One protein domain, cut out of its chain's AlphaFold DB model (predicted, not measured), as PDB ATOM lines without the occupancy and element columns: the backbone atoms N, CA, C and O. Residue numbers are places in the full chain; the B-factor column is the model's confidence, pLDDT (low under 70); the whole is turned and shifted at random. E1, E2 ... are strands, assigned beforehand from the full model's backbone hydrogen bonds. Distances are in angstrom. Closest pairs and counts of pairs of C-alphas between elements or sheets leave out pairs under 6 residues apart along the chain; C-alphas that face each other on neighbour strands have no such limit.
ATOM      1  N   HIS A   2     -29.387  13.121  71.701       82.19
ATOM      2  CA  HIS A   2     -28.551  12.292  72.574       82.19
ATOM      3  C   HIS A   2     -27.230  13.028  72.764       82.19
ATOM      4  O   HIS A   2     -26.560  13.335  71.778       82.19
ATOM      5  N   TYR A   3     -26.891  13.369  74.003       89.56
ATOM      6  CA  TYR A   3     -25.623  14.020  74.311       89.56
ATOM      7  C   TYR A   3     -24.598  12.955  74.704       89.56
ATOM      8  O   TYR A   3     -24.957  11.900  75.213       89.56
ATOM      9  N   VAL A   4     -23.310  13.220  74.485       94.62
ATOM     10  CA  VAL A   4     -22.250  12.441  75.149       94.62
ATOM     11  C   VAL A   4     -22.096  12.944  76.582       94.62
ATOM     12  O   VAL A   4     -22.139  12.165  77.522       94.62
ATOM     13  N   GLY A   5     -21.969  14.256  76.763       93.56
ATOM     14  CA  GLY A   5     -21.844  14.886  78.071       93.56
ATOM     15  C   GLY A   5     -21.488  16.362  77.941       93.56
ATOM     16  O   GLY A   5     -21.496  16.917  76.840       93.56
ATOM     17  N   LYS A   6     -21.184  17.007  79.070       93.81
ATOM     18  CA  LYS A   6     -20.845  18.433  79.135       93.81
ATOM     19  C   LYS A   6     -19.794  18.708  80.205       93.81
ATOM     20  O   LYS A   6     -19.810  18.098  81.266       93.81
ATOM     21  N   SER A   7     -18.935  19.680  79.934       93.25
ATOM     22  CA  SER A   7     -18.053  20.322  80.908       93.25
ATOM     23  C   SER A   7     -17.923  21.791  80.506       93.25
ATOM     24  O   SER A   7     -17.873  22.063  79.300       93.25
ATOM     25  N   PRO A   8     -17.860  22.742  81.459       93.88
ATOM     26  CA  PRO A   8     -17.443  24.103  81.151       93.88
ATOM     27  C   PRO A   8     -16.140  24.089  80.353       93.88
ATOM     28  O   PRO A   8     -15.341  23.168  80.525       93.88
ATOM     29  N   THR A   9     -15.983  25.089  79.479       96.00
ATOM     30  CA  THR A   9     -14.752  25.375  78.713       96.00
ATOM     31  C   THR A   9     -14.225  24.210  77.851       96.00
ATOM     32  O   THR A   9     -13.068  24.241  77.438       96.00
ATOM     33  N   MET A  10     -15.049  23.192  77.545       97.69
ATOM     34  CA  MET A  10     -14.689  22.086  76.643       97.69
ATOM     35  C   MET A  10     -14.139  22.623  75.311       97.69
ATOM     36  O   MET A  10     -14.807  23.420  74.657       97.69
ATOM     37  N   HIS A  11     -12.937  22.192  74.910       97.62
ATOM     38  CA  HIS A  11     -12.191  22.844  73.823       97.62
ATOM     39  C   HIS A  11     -11.558  21.874  72.812       97.62
ATOM     40  O   HIS A  11     -11.503  22.162  71.610       97.62
ATOM     41  N   ARG A  12     -11.091  20.706  73.264       98.00
ATOM     42  CA  ARG A  12     -10.587  19.619  72.412       98.00
ATOM     43  C   ARG A  12     -11.152  18.281  72.872       98.00
ATOM     44  O   ARG A  12     -11.543  18.111  74.022       98.00
ATOM     45  N   LEU A  13     -11.175  17.315  71.962       98.19
ATOM     46  CA  LEU A  13     -11.496  15.930  72.281       98.19
ATOM     47  C   LEU A  13     -10.738  14.970  71.368       98.19
ATOM     48  O   LEU A  13     -10.308  15.348  70.271       98.19
ATOM     49  N   LYS A  14     -10.600  13.723  71.816       98.25
ATOM     50  CA  LYS A  14     -10.117  12.603  71.003       98.25
ATOM     51  C   LYS A  14     -10.938  11.355  71.295       98.25
ATOM     52  O   LYS A  14     -11.214  11.043  72.449       98.25
ATOM     53  N   VAL A  15     -11.298  10.646  70.230       98.19
ATOM     54  CA  VAL A  15     -11.993   9.356  70.290       98.19
ATOM     55  C   VAL A  15     -10.968   8.237  70.130       98.19
ATOM     56  O   VAL A  15     -10.059   8.339  69.296       98.19
ATOM     57  N   GLY A  16     -11.097   7.172  70.913       97.81
ATOM     58  CA  GLY A  16     -10.169   6.051  70.872       97.81
ATOM     59  C   GLY A  16     -10.494   4.944  71.864       97.81
ATOM     60  O   GLY A  16     -11.616   4.829  72.363       97.81
ATOM     61  N   HIS A  17      -9.478   4.134  72.123       97.94
ATOM     62  CA  HIS A  17      -9.469   2.990  73.024       97.94
ATOM     63  C   HIS A  17      -8.372   3.189  74.069       97.94
ATOM     64  O   HIS A  17      -7.249   2.718  73.897       97.94
ATOM     65  N   PHE A  18      -8.671   3.929  75.137       98.00
ATOM     66  CA  PHE A  18      -7.658   4.396  76.082       98.00
ATOM     67  C   PHE A  18      -7.481   3.473  77.284       98.00
ATOM     68  O   PHE A  18      -6.370   3.311  77.774       98.00
ATOM     69  N   THR A  19      -8.563   2.853  77.762       97.06
ATOM     70  CA  THR A  19      -8.527   1.906  78.893       97.06
ATOM     71  C   THR A  19      -8.911   0.479  78.494       97.06
ATOM     72  O   THR A  19      -8.640  -0.466  79.230       97.06
ATOM     73  N   GLN A  20      -9.514   0.300  77.313       94.31
ATOM     74  CA  GLN A  20      -9.953  -0.990  76.768       94.31
ATOM     75  C   GLN A  20     -10.170  -0.914  75.243       94.31
ATOM     76  O   GLN A  20     -10.221   0.176  74.689       94.31
ATOM     77  N   LYS A  21     -10.332  -2.070  74.575       95.25
ATOM     78  CA  LYS A  21     -10.388  -2.216  73.097       95.25
ATOM     79  C   LYS A  21     -11.762  -2.567  72.496       95.25
ATOM     80  O   LYS A  21     -11.870  -2.789  71.298       95.25
ATOM     81  N   LYS A  22     -12.795  -2.738  73.319       94.88
ATOM     82  CA  LYS A  22     -14.118  -3.262  72.929       94.88
ATOM     83  C   LYS A  22     -15.148  -2.179  72.615       94.88
ATOM     84  O   LYS A  22     -16.022  -2.402  71.786       94.88
ATOM     85  N   ARG A  23     -15.100  -1.050  73.317       95.00
ATOM     86  CA  ARG A  23     -16.067   0.052  73.213       95.00
ATOM     87  C   ARG A  23     -15.344   1.361  72.939       95.00
ATOM     88  O   ARG A  23     -14.178   1.508  73.309       95.00
ATOM     89  N   TRP A  24     -16.022   2.310  72.308       96.75
ATOM     90  CA  TRP A  24     -15.454   3.635  72.095       96.75
ATOM     91  C   TRP A  24     -15.347   4.413  73.400       96.75
ATOM     92  O   TRP A  24     -16.211   4.337  74.278       96.75
ATOM     93  N   GLU A  25     -14.284   5.195  73.504       98.25
ATOM     94  CA  GLU A  25     -14.050   6.131  74.590       98.25
ATOM     95  C   GLU A  25     -13.715   7.501  74.011       98.25
ATOM     96  O   GLU A  25     -13.168   7.614  72.911       98.25
ATOM     97  N   ILE A  26     -14.052   8.552  74.751       98.44
ATOM     98  CA  ILE A  26     -13.780   9.934  74.362       98.44
ATOM     99  C   ILE A  26     -13.066  10.608  75.521       98.44
ATOM    100  O   ILE A  26     -13.636  10.720  76.605       98.44
ATOM    101  N   ILE A  27     -11.846  11.085  75.293       98.62
ATOM    102  CA  ILE A  27     -11.199  12.004  76.227       98.62
ATOM    103  C   ILE A  27     -11.603  13.426  75.846       98.62
ATOM    104  O   ILE A  27     -11.326  13.875  74.732       98.62
ATOM    105  N   GLY A  28     -12.279  14.111  76.765       98.38
ATOM    106  CA  GLY A  28     -12.630  15.522  76.673       98.38
ATOM    107  C   GLY A  28     -11.607  16.387  77.405       98.38
ATOM    108  O   GLY A  28     -11.228  16.086  78.537       98.38
ATOM    109  N   LEU A  29     -11.177  17.463  76.751       98.25
ATOM    110  CA  LEU A  29     -10.120  18.365  77.195       98.25
ATOM    111  C   LEU A  29     -10.651  19.805  77.173       98.25
ATOM    112  O   LEU A  29     -10.694  20.447  76.114       98.25
ATOM    113  N   PRO A  30     -11.108  20.322  78.318       97.94
ATOM    114  CA  PRO A  30     -11.390  21.739  78.466       97.94
ATOM    115  C   PRO A  30     -10.116  22.578  78.339       97.94
ATOM    116  O   PRO A  30      -9.023  22.095  78.610       97.94
ATOM    117  N   ILE A  31     -10.237  23.834  77.912       97.38
ATOM    118  CA  ILE A  31      -9.075  24.730  77.832       97.38
ATOM    119  C   ILE A  31      -8.720  25.306  79.204       97.38
ATOM    120  O   ILE A  31      -7.551  25.339  79.562       97.38
ATOM    121  N   LEU A  32      -9.713  25.709  80.000       96.31
ATOM    122  CA  LEU A  32      -9.517  26.345  81.310       96.31
ATOM    123  C   LEU A  32     -10.243  25.567  82.407       96.31
ATOM    124  O   LEU A  32     -11.322  25.037  82.161       96.31
ATOM    125  N   GLY A  33      -9.727  25.543  83.637       91.06
ATOM    126  CA  GLY A  33     -10.442  24.910  84.754       91.06
ATOM    127  C   GLY A  33     -11.775  25.597  85.083       91.06
ATOM    128  O   GLY A  33     -12.732  24.941  85.497       91.06
ATOM    129  N   LYS A  34     -11.855  26.917  84.868       90.62
ATOM    130  CA  LYS A  34     -13.062  27.742  85.032       90.62
ATOM    131  C   LYS A  34     -13.096  28.841  83.958       90.62
ATOM    132  O   LYS A  34     -12.038  29.221  83.457       90.62
ATOM    133  N   PRO A  35     -14.278  29.372  83.591       90.06
ATOM    134  CA  PRO A  35     -14.363  30.514  82.681       90.06
ATOM    135  C   PRO A  35     -13.514  31.693  83.176       90.06
ATOM    136  O   PRO A  35     -13.603  32.056  84.346       90.06
ATOM    137  N   HIS A  36     -12.715  32.279  82.280       87.50
ATOM    138  CA  HIS A  36     -11.833  33.428  82.550       87.50
ATOM    139  C   HIS A  36     -10.729  33.201  83.604       87.50
ATOM    140  O   HIS A  36     -10.161  34.166  84.107       87.50
ATOM    141  N   ASP A  37     -10.393  31.946  83.929       91.69
ATOM    142  CA  ASP A  37      -9.355  31.604  84.908       91.69
ATOM    143  C   ASP A  37      -8.210  30.818  84.255       91.69
ATOM    144  O   ASP A  37      -8.349  29.634  83.942       91.69
ATOM    145  N   LEU A  38      -7.070  31.491  84.073       90.06
ATOM    146  CA  LEU A  38      -5.851  30.916  83.493       90.06
ATOM    147  C   LEU A  38      -5.045  30.052  84.481       90.06
ATOM    148  O   LEU A  38      -4.080  29.409  84.071       90.06
ATOM    149  N   PHE A  39      -5.406  30.041  85.768       90.44
ATOM    150  CA  PHE A  39      -4.606  29.448  86.844       90.44
ATOM    151  C   PHE A  39      -5.219  28.185  87.450       90.44
ATOM    152  O   PHE A  39      -4.515  27.446  88.129       90.44
ATOM    153  N   SER A  40      -6.513  27.925  87.247       94.50
ATOM    154  CA  SER A  40      -7.138  26.683  87.718       94.50
ATOM    155  C   SER A  40      -6.775  25.494  86.831       94.50
ATOM    156  O   SER A  40      -6.957  25.545  85.610       94.50
ATOM    157  N   ALA A  41      -6.379  24.387  87.463       95.88
ATOM    158  CA  ALA A  41      -6.151  23.121  86.779       95.88
ATOM    159  C   ALA A  41      -7.414  22.628  86.045       95.88
ATOM    160  O   ALA A  41      -8.547  22.738  86.531       95.88
ATOM    161  N   VAL A  42      -7.201  22.064  84.863       96.50
ATOM    162  CA  VAL A  42      -8.229  21.621  83.922       96.50
ATOM    163  C   VAL A  42      -8.705  20.199  84.256       96.50
ATOM    164  O   VAL A  42      -7.866  19.316  84.445       96.50
ATOM    165  N   PRO A  43     -10.026  19.920  84.275       97.06
ATOM    166  CA  PRO A  43     -10.532  18.557  84.406       97.06
ATOM    167  C   PRO A  43     -10.468  17.812  83.067       97.06
ATOM    168  O   PRO A  43     -11.217  18.123  82.145       97.06
ATOM    169  N   ILE A  44      -9.622  16.788  82.963       98.19
ATOM    170  CA  ILE A  44      -9.626  15.848  81.836       98.19
ATOM    171  C   ILE A  44     -10.687  14.785  82.096       98.19
ATOM    172  O   ILE A  44     -10.644  14.094  83.116       98.19
ATOM    173  N   LEU A  45     -11.628  14.636  81.166       98.38
ATOM    174  CA  LEU A  45     -12.768  13.729  81.301       98.38
ATOM    175  C   LEU A  45     -12.623  12.535  80.361       98.38
ATOM    176  O   LEU A  45     -12.233  12.714  79.212       98.38
ATOM    177  N   LEU A  46     -13.000  11.341  80.810       98.50
ATOM    178  CA  LEU A  46     -13.099  10.140  79.983       98.50
ATOM    179  C   LEU A  46     -14.552   9.673  79.920       98.50
ATOM    180  O   LEU A  46     -15.065   9.122  80.891       98.50
ATOM    181  N   PHE A  47     -15.197   9.856  78.772       98.19
ATOM    182  CA  PHE A  47     -16.533   9.343  78.477       98.19
ATOM    183  C   PHE A  47     -16.441   7.941  77.875       98.19
ATOM    184  O   PHE A  47     -15.572   7.672  77.041       98.19
ATOM    185  N   ARG A  48     -17.364   7.052  78.244       97.31
ATOM    186  CA  ARG A  48     -17.411   5.667  77.759       97.31
ATOM    187  C   ARG A  48     -18.713   5.378  77.041       97.31
ATOM    188  O   ARG A  48     -19.784   5.715  77.538       97.31
ATOM    189  N   GLN A  49     -18.616   4.704  75.901       96.56
ATOM    190  CA  GLN A  49     -19.792   4.302  75.144       96.56
ATOM    191  C   GLN A  49     -20.681   3.384  76.002       96.56
ATOM    192  O   GLN A  49     -20.194   2.354  76.488       96.56
ATOM    193  N   PRO A  50     -21.970   3.723  76.187       94.88
ATOM    194  CA  PRO A  50     -22.923   2.859  76.872       94.88
ATOM    195  C   PRO A  50     -23.314   1.670  75.985       94.88
ATOM    196  O   PRO A  50     -23.216   1.738  74.759       94.88
ATOM    197  N   ASP A  51     -23.815   0.594  76.592       92.62
ATOM    198  CA  ASP A  51     -24.220  -0.614  75.854       92.62
ATOM    199  C   ASP A  51     -25.380  -0.358  74.880       92.62
ATOM    200  O   ASP A  51     -25.434  -0.951  73.806       92.62
ATOM    201  N   ASN A  52     -26.286   0.564  75.223       91.75
ATOM    202  CA  ASN A  52     -27.384   0.982  74.356       91.75
ATOM    203  C   ASN A  52     -27.250   2.464  73.981       91.75
ATOM    204  O   ASN A  52     -27.766   3.347  74.666       91.75
ATOM    205  N   LEU A  53     -26.550   2.718  72.875       90.00
ATOM    206  CA  LEU A  53     -26.228   4.064  72.400       90.00
ATOM    207  C   LEU A  53     -27.472   4.910  72.084       90.00
ATOM    208  O   LEU A  53     -27.512   6.083  72.440       90.00
ATOM    209  N   PHE A  54     -28.483   4.324  71.438       89.06
ATOM    210  CA  PHE A  54     -29.662   5.058  70.966       89.06
ATOM    211  C   PHE A  54     -30.658   5.402  72.074       89.06
ATOM    212  O   PHE A  54     -31.486   6.283  71.882       89.06
ATOM    213  N   ASN A  55     -30.577   4.749  73.235       90.50
ATOM    214  CA  ASN A  55     -31.440   5.052  74.381       90.50
ATOM    215  C   ASN A  55     -30.711   5.814  75.495       90.50
ATOM    216  O   ASN A  55     -31.346   6.235  76.461       90.50
ATOM    217  N   ALA A  56     -29.394   5.998  75.384       90.56
ATOM    218  CA  ALA A  56     -28.624   6.735  76.373       90.56
ATOM    219  C   ALA A  56     -28.946   8.236  76.319       90.56
ATOM    220  O   ALA A  56     -28.959   8.854  75.250       90.56
ATOM    221  N   THR A  57     -29.192   8.833  77.485       91.50
ATOM    222  CA  THR A  57     -29.334  10.288  77.641       91.50
ATOM    223  C   THR A  57     -27.975  10.988  77.616       91.50
ATOM    224  O   THR A  57     -27.842  12.041  76.994       91.50
ATOM    225  N   GLU A  58     -26.978  10.374  78.259       93.50
ATOM    226  CA  GLU A  58     -25.570  10.771  78.287       93.50
ATOM    227  C   GLU A  58     -24.651   9.545  78.413       93.50
ATOM    228  O   GLU A  58     -25.097   8.447  78.757       93.50
ATOM    229  N   TRP A  59     -23.367   9.714  78.104       95.94
ATOM    230  CA  TRP A  59     -22.346   8.688  78.296       95.94
ATOM    231  C   TRP A  59     -21.814   8.746  79.735       95.94
ATOM    232  O   TRP A  59     -21.499   9.837  80.218       95.94
ATOM    233  N   PRO A  60     -21.634   7.597  80.413       95.38
ATOM    234  CA  PRO A  60     -20.908   7.548  81.676       95.38
ATOM    235  C   PRO A  60     -19.511   8.147  81.521       95.38
ATOM    236  O   PRO A  60     -18.812   7.840  80.551       95.38
ATOM    237  N   TYR A  61     -19.086   8.963  82.483       96.62
ATOM    238  CA  TYR A  61     -17.758   9.563  82.463       96.62
ATOM    239  C   TYR A  61     -17.113   9.630  83.842       96.62
ATOM    240  O   TYR A  61     -17.787   9.554  84.868       96.62
ATOM    241  N   GLU A  62     -15.795   9.793  83.849       97.19
ATOM    242  CA  GLU A  62     -15.001  10.084  85.042       97.19
ATOM    243  C   GLU A  62     -13.991  11.202  84.755       97.19
ATOM    244  O   GLU A  62     -13.615  11.426  83.602       97.19
ATOM    245  N   ILE A  63     -13.542  11.898  85.800       97.88
ATOM    246  CA  ILE A  63     -12.442  12.864  85.709       97.88
ATOM    247  C   ILE A  63     -11.140  12.107  85.978       97.88
ATOM    248  O   ILE A  63     -10.905  11.654  87.096       97.88
ATOM    249  N   ILE A  64     -10.299  11.963  84.955       97.62
ATOM    250  CA  ILE A  64      -9.051  11.186  85.031       97.62
ATOM    251  C   ILE A  64      -7.858  12.023  85.515       97.62
ATOM    252  O   ILE A  64      -6.871  11.469  85.996       97.62
ATOM    253  N   ASN A  65      -7.946  13.354  85.420       96.56
ATOM    254  CA  ASN A  65      -7.000  14.301  86.014       96.56
ATOM    255  C   ASN A  65      -7.681  15.661  86.247       96.56
ATOM    256  O   ASN A  65      -8.454  16.092  85.401       96.56
ATOM    257  N   GLN A  66      -7.382  16.343  87.357       95.75
ATOM    258  CA  GLN A  66      -7.790  17.740  87.603       95.75
ATOM    259  C   GLN A  66      -6.799  18.465  88.527       95.75
ATOM    260  O   GLN A  66      -7.173  19.234  89.409       95.75
ATOM    261  N   GLN A  67      -5.519  18.128  88.416       95.38
ATOM    262  CA  GLN A  67      -4.498  18.633  89.345       95.38
ATOM    263  C   GLN A  67      -3.235  19.112  88.641       95.38
ATOM    264  O   GLN A  67      -2.445  19.817  89.257       95.38
ATOM    265  N   PHE A  68      -3.030  18.707  87.387       96.88
ATOM    266  CA  PHE A  68      -1.750  18.888  86.716       96.88
ATOM    267  C   PHE A  68      -1.806  19.944  85.611       96.88
ATOM    268  O   PHE A  68      -0.989  20.853  85.608       96.88
ATOM    269  N   PHE A  69      -2.768  19.834  84.695       97.75
ATOM    270  CA  PHE A  69      -2.756  20.604  83.452       97.75
ATOM    271  C   PHE A  69      -3.400  21.986  83.563       97.75
ATOM    272  O   PHE A  69      -4.500  22.106  84.104       97.75
ATOM    273  N   HIS A  70      -2.794  22.988  82.925       97.19
ATOM    274  CA  HIS A  70      -3.363  24.317  82.692       97.19
ATOM    275  C   HIS A  70      -3.341  24.653  81.192       97.19
ATOM    276  O   HIS A  70      -2.409  24.293  80.481       97.19
ATOM    277  N   ILE A  71      -4.364  25.364  80.705       97.00
ATOM    278  CA  ILE A  71      -4.466  25.859  79.315       97.00
ATOM    279  C   ILE A  71      -4.191  24.758  78.270       97.00
ATOM    280  O   ILE A  71      -3.213  24.808  77.529       97.00
ATOM    281  N   ILE A  72      -5.063  23.745  78.188       98.19
ATOM    282  CA  ILE A  72      -4.930  22.690  77.167       98.19
ATOM    283  C   ILE A  72      -5.434  23.210  75.817       98.19
ATOM    284  O   ILE A  72      -6.637  23.422  75.619       98.19
ATOM    285  N   HIS A  73      -4.526  23.375  74.855       98.00
ATOM    286  CA  HIS A  73      -4.874  23.926  73.544       98.00
ATOM    287  C   HIS A  73      -4.911  22.876  72.431       98.00
ATOM    288  O   HIS A  73      -5.748  22.968  71.522       98.00
ATOM    289  N   ASP A  74      -4.075  21.839  72.522       97.88
ATOM    290  CA  ASP A  74      -4.023  20.798  71.503       97.88
ATOM    291  C   ASP A  74      -3.614  19.426  72.042       97.88
ATOM    292  O   ASP A  74      -3.095  19.274  73.149       97.88
ATOM    293  N   THR A  75      -3.894  18.394  71.248       97.81
ATOM    294  CA  THR A  75      -3.516  17.022  71.571       97.81
ATOM    295  C   THR A  75      -3.366  16.154  70.326       97.81
ATOM    296  O   THR A  75      -4.196  16.199  69.403       97.81
ATOM    297  N   LYS A  76      -2.378  15.257  70.363       97.38
ATOM    298  CA  LYS A  76      -2.198  14.173  69.397       97.38
ATOM    299  C   LYS A  76      -2.507  12.827  70.047       97.38
ATOM    300  O   LYS A  76      -1.901  12.455  71.049       97.38
ATOM    301  N   ARG A  77      -3.439  12.077  69.446       97.25
ATOM    302  CA  ARG A  77      -3.680  10.673  69.807       97.25
ATOM    303  C   ARG A  77      -2.597   9.809  69.179       97.25
ATOM    304  O   ARG A  77      -2.388   9.876  67.969       97.25
ATOM    305  N   ILE A  78      -1.982   8.966  69.990       95.25
ATOM    306  CA  ILE A  78      -0.987   7.976  69.581       95.25
ATOM    307  C   ILE A  78      -1.388   6.606  70.128       95.25
ATOM    308  O   ILE A  78      -2.147   6.529  71.092       95.25
ATOM    309  N   ASN A  79      -0.881   5.527  69.539       91.44
ATOM    310  CA  ASN A  79      -1.075   4.176  70.059       91.44
ATOM    311  C   ASN A  79       0.280   3.607  70.475       91.44
ATOM    312  O   ASN A  79       1.196   3.520  69.657       91.44
ATOM    313  N   VAL A  80       0.409   3.264  71.755       83.56
ATOM    314  CA  VAL A  80       1.629   2.693  72.330       83.56
ATOM    315  C   VAL A  80       1.203   1.480  73.140       83.56
ATOM    316  O   VAL A  80       0.300   1.567  73.969       83.56
ATOM    317  N   ASP A  81       1.822   0.331  72.880       81.00
ATOM    318  CA  ASP A  81       1.511  -0.933  73.559       81.00
ATOM    319  C   ASP A  81       0.035  -1.380  73.403       81.00
ATOM    320  O   ASP A  81      -0.535  -2.079  74.246       81.00
ATOM    321  N   GLY A  82      -0.602  -0.995  72.292       87.69
ATOM    322  CA  GLY A  82      -1.925  -1.464  71.891       87.69
ATOM    323  C   GLY A  82      -3.112  -0.717  72.501       87.69
ATOM    324  O   GLY A  82      -4.238  -1.055  72.145       87.69
ATOM    325  N   LEU A  83      -2.910   0.272  73.371       94.94
ATOM    326  CA  LEU A  83      -3.955   1.227  73.759       94.94
ATOM    327  C   LEU A  83      -3.624   2.614  73.213       94.94
ATOM    328  O   LEU A  83      -2.459   2.974  73.015       94.94
ATOM    329  N   ASP A  84      -4.671   3.389  72.972       97.56
ATOM    330  CA  ASP A  84      -4.524   4.790  72.632       97.56
ATOM    331  C   ASP A  84      -4.092   5.586  73.871       97.56
ATOM    332  O   ASP A  84      -4.463   5.300  75.009       97.56
ATOM    333  N   SER A  85      -3.299   6.619  73.638       96.69
ATOM    334  CA  SER A  85      -2.830   7.581  74.632       96.69
ATOM    335  C   SER A  85      -2.687   8.953  73.976       96.69
ATOM    336  O   SER A  85      -2.862   9.086  72.760       96.69
ATOM    337  N   LEU A  86      -2.430   9.989  74.771       97.94
ATOM    338  CA  LEU A  86      -2.422  11.370  74.295       97.94
ATOM    339  C   LEU A  86      -1.090  12.051  74.583       97.94
ATOM    340  O   LEU A  86      -0.636  12.061  75.720       97.94
ATOM    341  N   LEU A  87      -0.521  12.695  73.569       97.50
ATOM    342  CA  LEU A  87       0.381  13.825  73.772       97.50
ATOM    343  C   LEU A  87      -0.487  15.072  73.940       97.50
ATOM    344  O   LEU A  87      -1.396  15.304  73.137       97.50
ATOM    345  N   ILE A  88      -0.250  15.842  74.994       98.38
ATOM    346  CA  ILE A  88      -1.039  17.018  75.368       98.38
ATOM    347  C   ILE A  88      -0.123  18.237  75.344       98.38
ATOM    348  O   ILE A  88       0.900  18.230  76.026       98.38
ATOM    349  N   ALA A  89      -0.509  19.256  74.572       98.50
ATOM    350  CA  ALA A  89       0.111  20.577  74.573       98.50
ATOM    351  C   ALA A  89      -0.661  21.500  75.525       98.50
ATOM    352  O   ALA A  89      -1.872  21.713  75.368       98.50
ATOM    353  N   SER A  90       0.051  21.997  76.529       98.25
ATOM    354  CA  SER A  90      -0.481  22.762  77.658       98.25
ATOM    355  C   SER A  90       0.544  23.769  78.181       98.25
ATOM    356  O   SER A  90       1.686  23.799  77.715       98.25
ATOM    357  N   SER A  91       0.179  24.544  79.201       97.44
ATOM    358  CA  SER A  91       1.119  25.382  79.957       97.44
ATOM    359  C   SER A  91       2.304  24.595  80.527       97.44
ATOM    360  O   SER A  91       3.408  25.116  80.616       97.44
ATOM    361  N   GLU A  92       2.120  23.316  80.860       97.38
ATOM    362  CA  GLU A  92       3.178  22.410  81.330       97.38
ATOM    363  C   GLU A  92       4.065  21.873  80.186       97.38
ATOM    364  O   GLU A  92       4.797  20.901  80.375       97.38
ATOM    365  N   GLY A  93       3.956  22.443  78.984       97.88
ATOM    366  CA  GLY A  93       4.641  21.981  77.782       97.88
ATOM    367  C   GLY A  93       3.938  20.788  77.136       97.88
ATOM    368  O   GLY A  93       2.704  20.759  77.030       97.88
TER     369      GLY A  93
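What this domain is: This is residues 2 to 93 of the 606 residues of the protein "Hypothetical protein" of Rotaria sordida (UniProt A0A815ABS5). A strongly twisted sheet of four strands, E1 to E4, is partly covered on one face by the two-stranded hairpin E5 and E6, a loose, partly face-to-face sandwich in which the hairpin lies over the E1 and E2 half. Two long loops, residues 31 to 43 and residues 49 to 60, lie beyond opposite ends of E3. The printed part has 92 residues with no named helix and six strands, E1 to E6 in chain order; the larger sheet runs E1, E2, E3, E4 and the smaller E5, E6, both antiparallel. The class is all strand, though 38 of the 92 residues are in named elements. The whole is compact, with a radius of gyration of the C-alphas of 13.5 A, and flat, spanning 38 by 32 by 17 A.

Where its parts are: In the larger sheet, E1 is residues 10 to 16, 17.6 A long, beginning at C-alpha 10 at (-14.689, 22.086, 76.643). E2 is residues 25 to 30, 16.3 A. E3, residues 44 to 48, measures 13.4 A, and E4, residues 61 to 65, measures 12.3 A. In the smaller sheet, E5 is residues 74 to 80, 19.0 A, and E6 is residues 83 to 90, 22.2 A, ending at C-alpha 90 at (-0.481, 22.762, 77.658).

How they stand to each other: E1 to E4 form a meander, each strand the antiparallel neighbour of the one before, with E1 and E4 as edge strands. From edge to edge the strands' lines turn by 74 degrees. In the hairpin E1 and E2, N 14 and O 27 are within hydrogen-bond range at 3.0 A. In the hairpin E2 and E3, N 28 and O 45 are 2.8 A apart. In the hairpin E3 and E4, N 46 and O 62 are 2.9 A apart. The sheets form a sandwich, two sheets face to face, their facing parts 10.2 A centre to centre and the strands of one at 25 degrees to those of the other. The closest C-alphas of E1 and E5 are those of Arg 12 and Asp 74, 6.7 A apart; those of E1 and E6 are Gly 16 and Asp 84, 6.0 A. In the hairpin E5 and E6, N 78 and O 85 are within hydrogen-bond range at 2.9 A. E3 is apart from both E5 and E6.

The domain as a whole: The C-alphas farthest apart are those of Asn 55 and Gly 93, 40.0 A. The printed part has no cut. The links E2 to E3 and E3 to E4 are long, with 13 and 12 residues; E5 to E6 is tight. The mean pLDDT of the printed part is 95.2, and no printed residue is under 70.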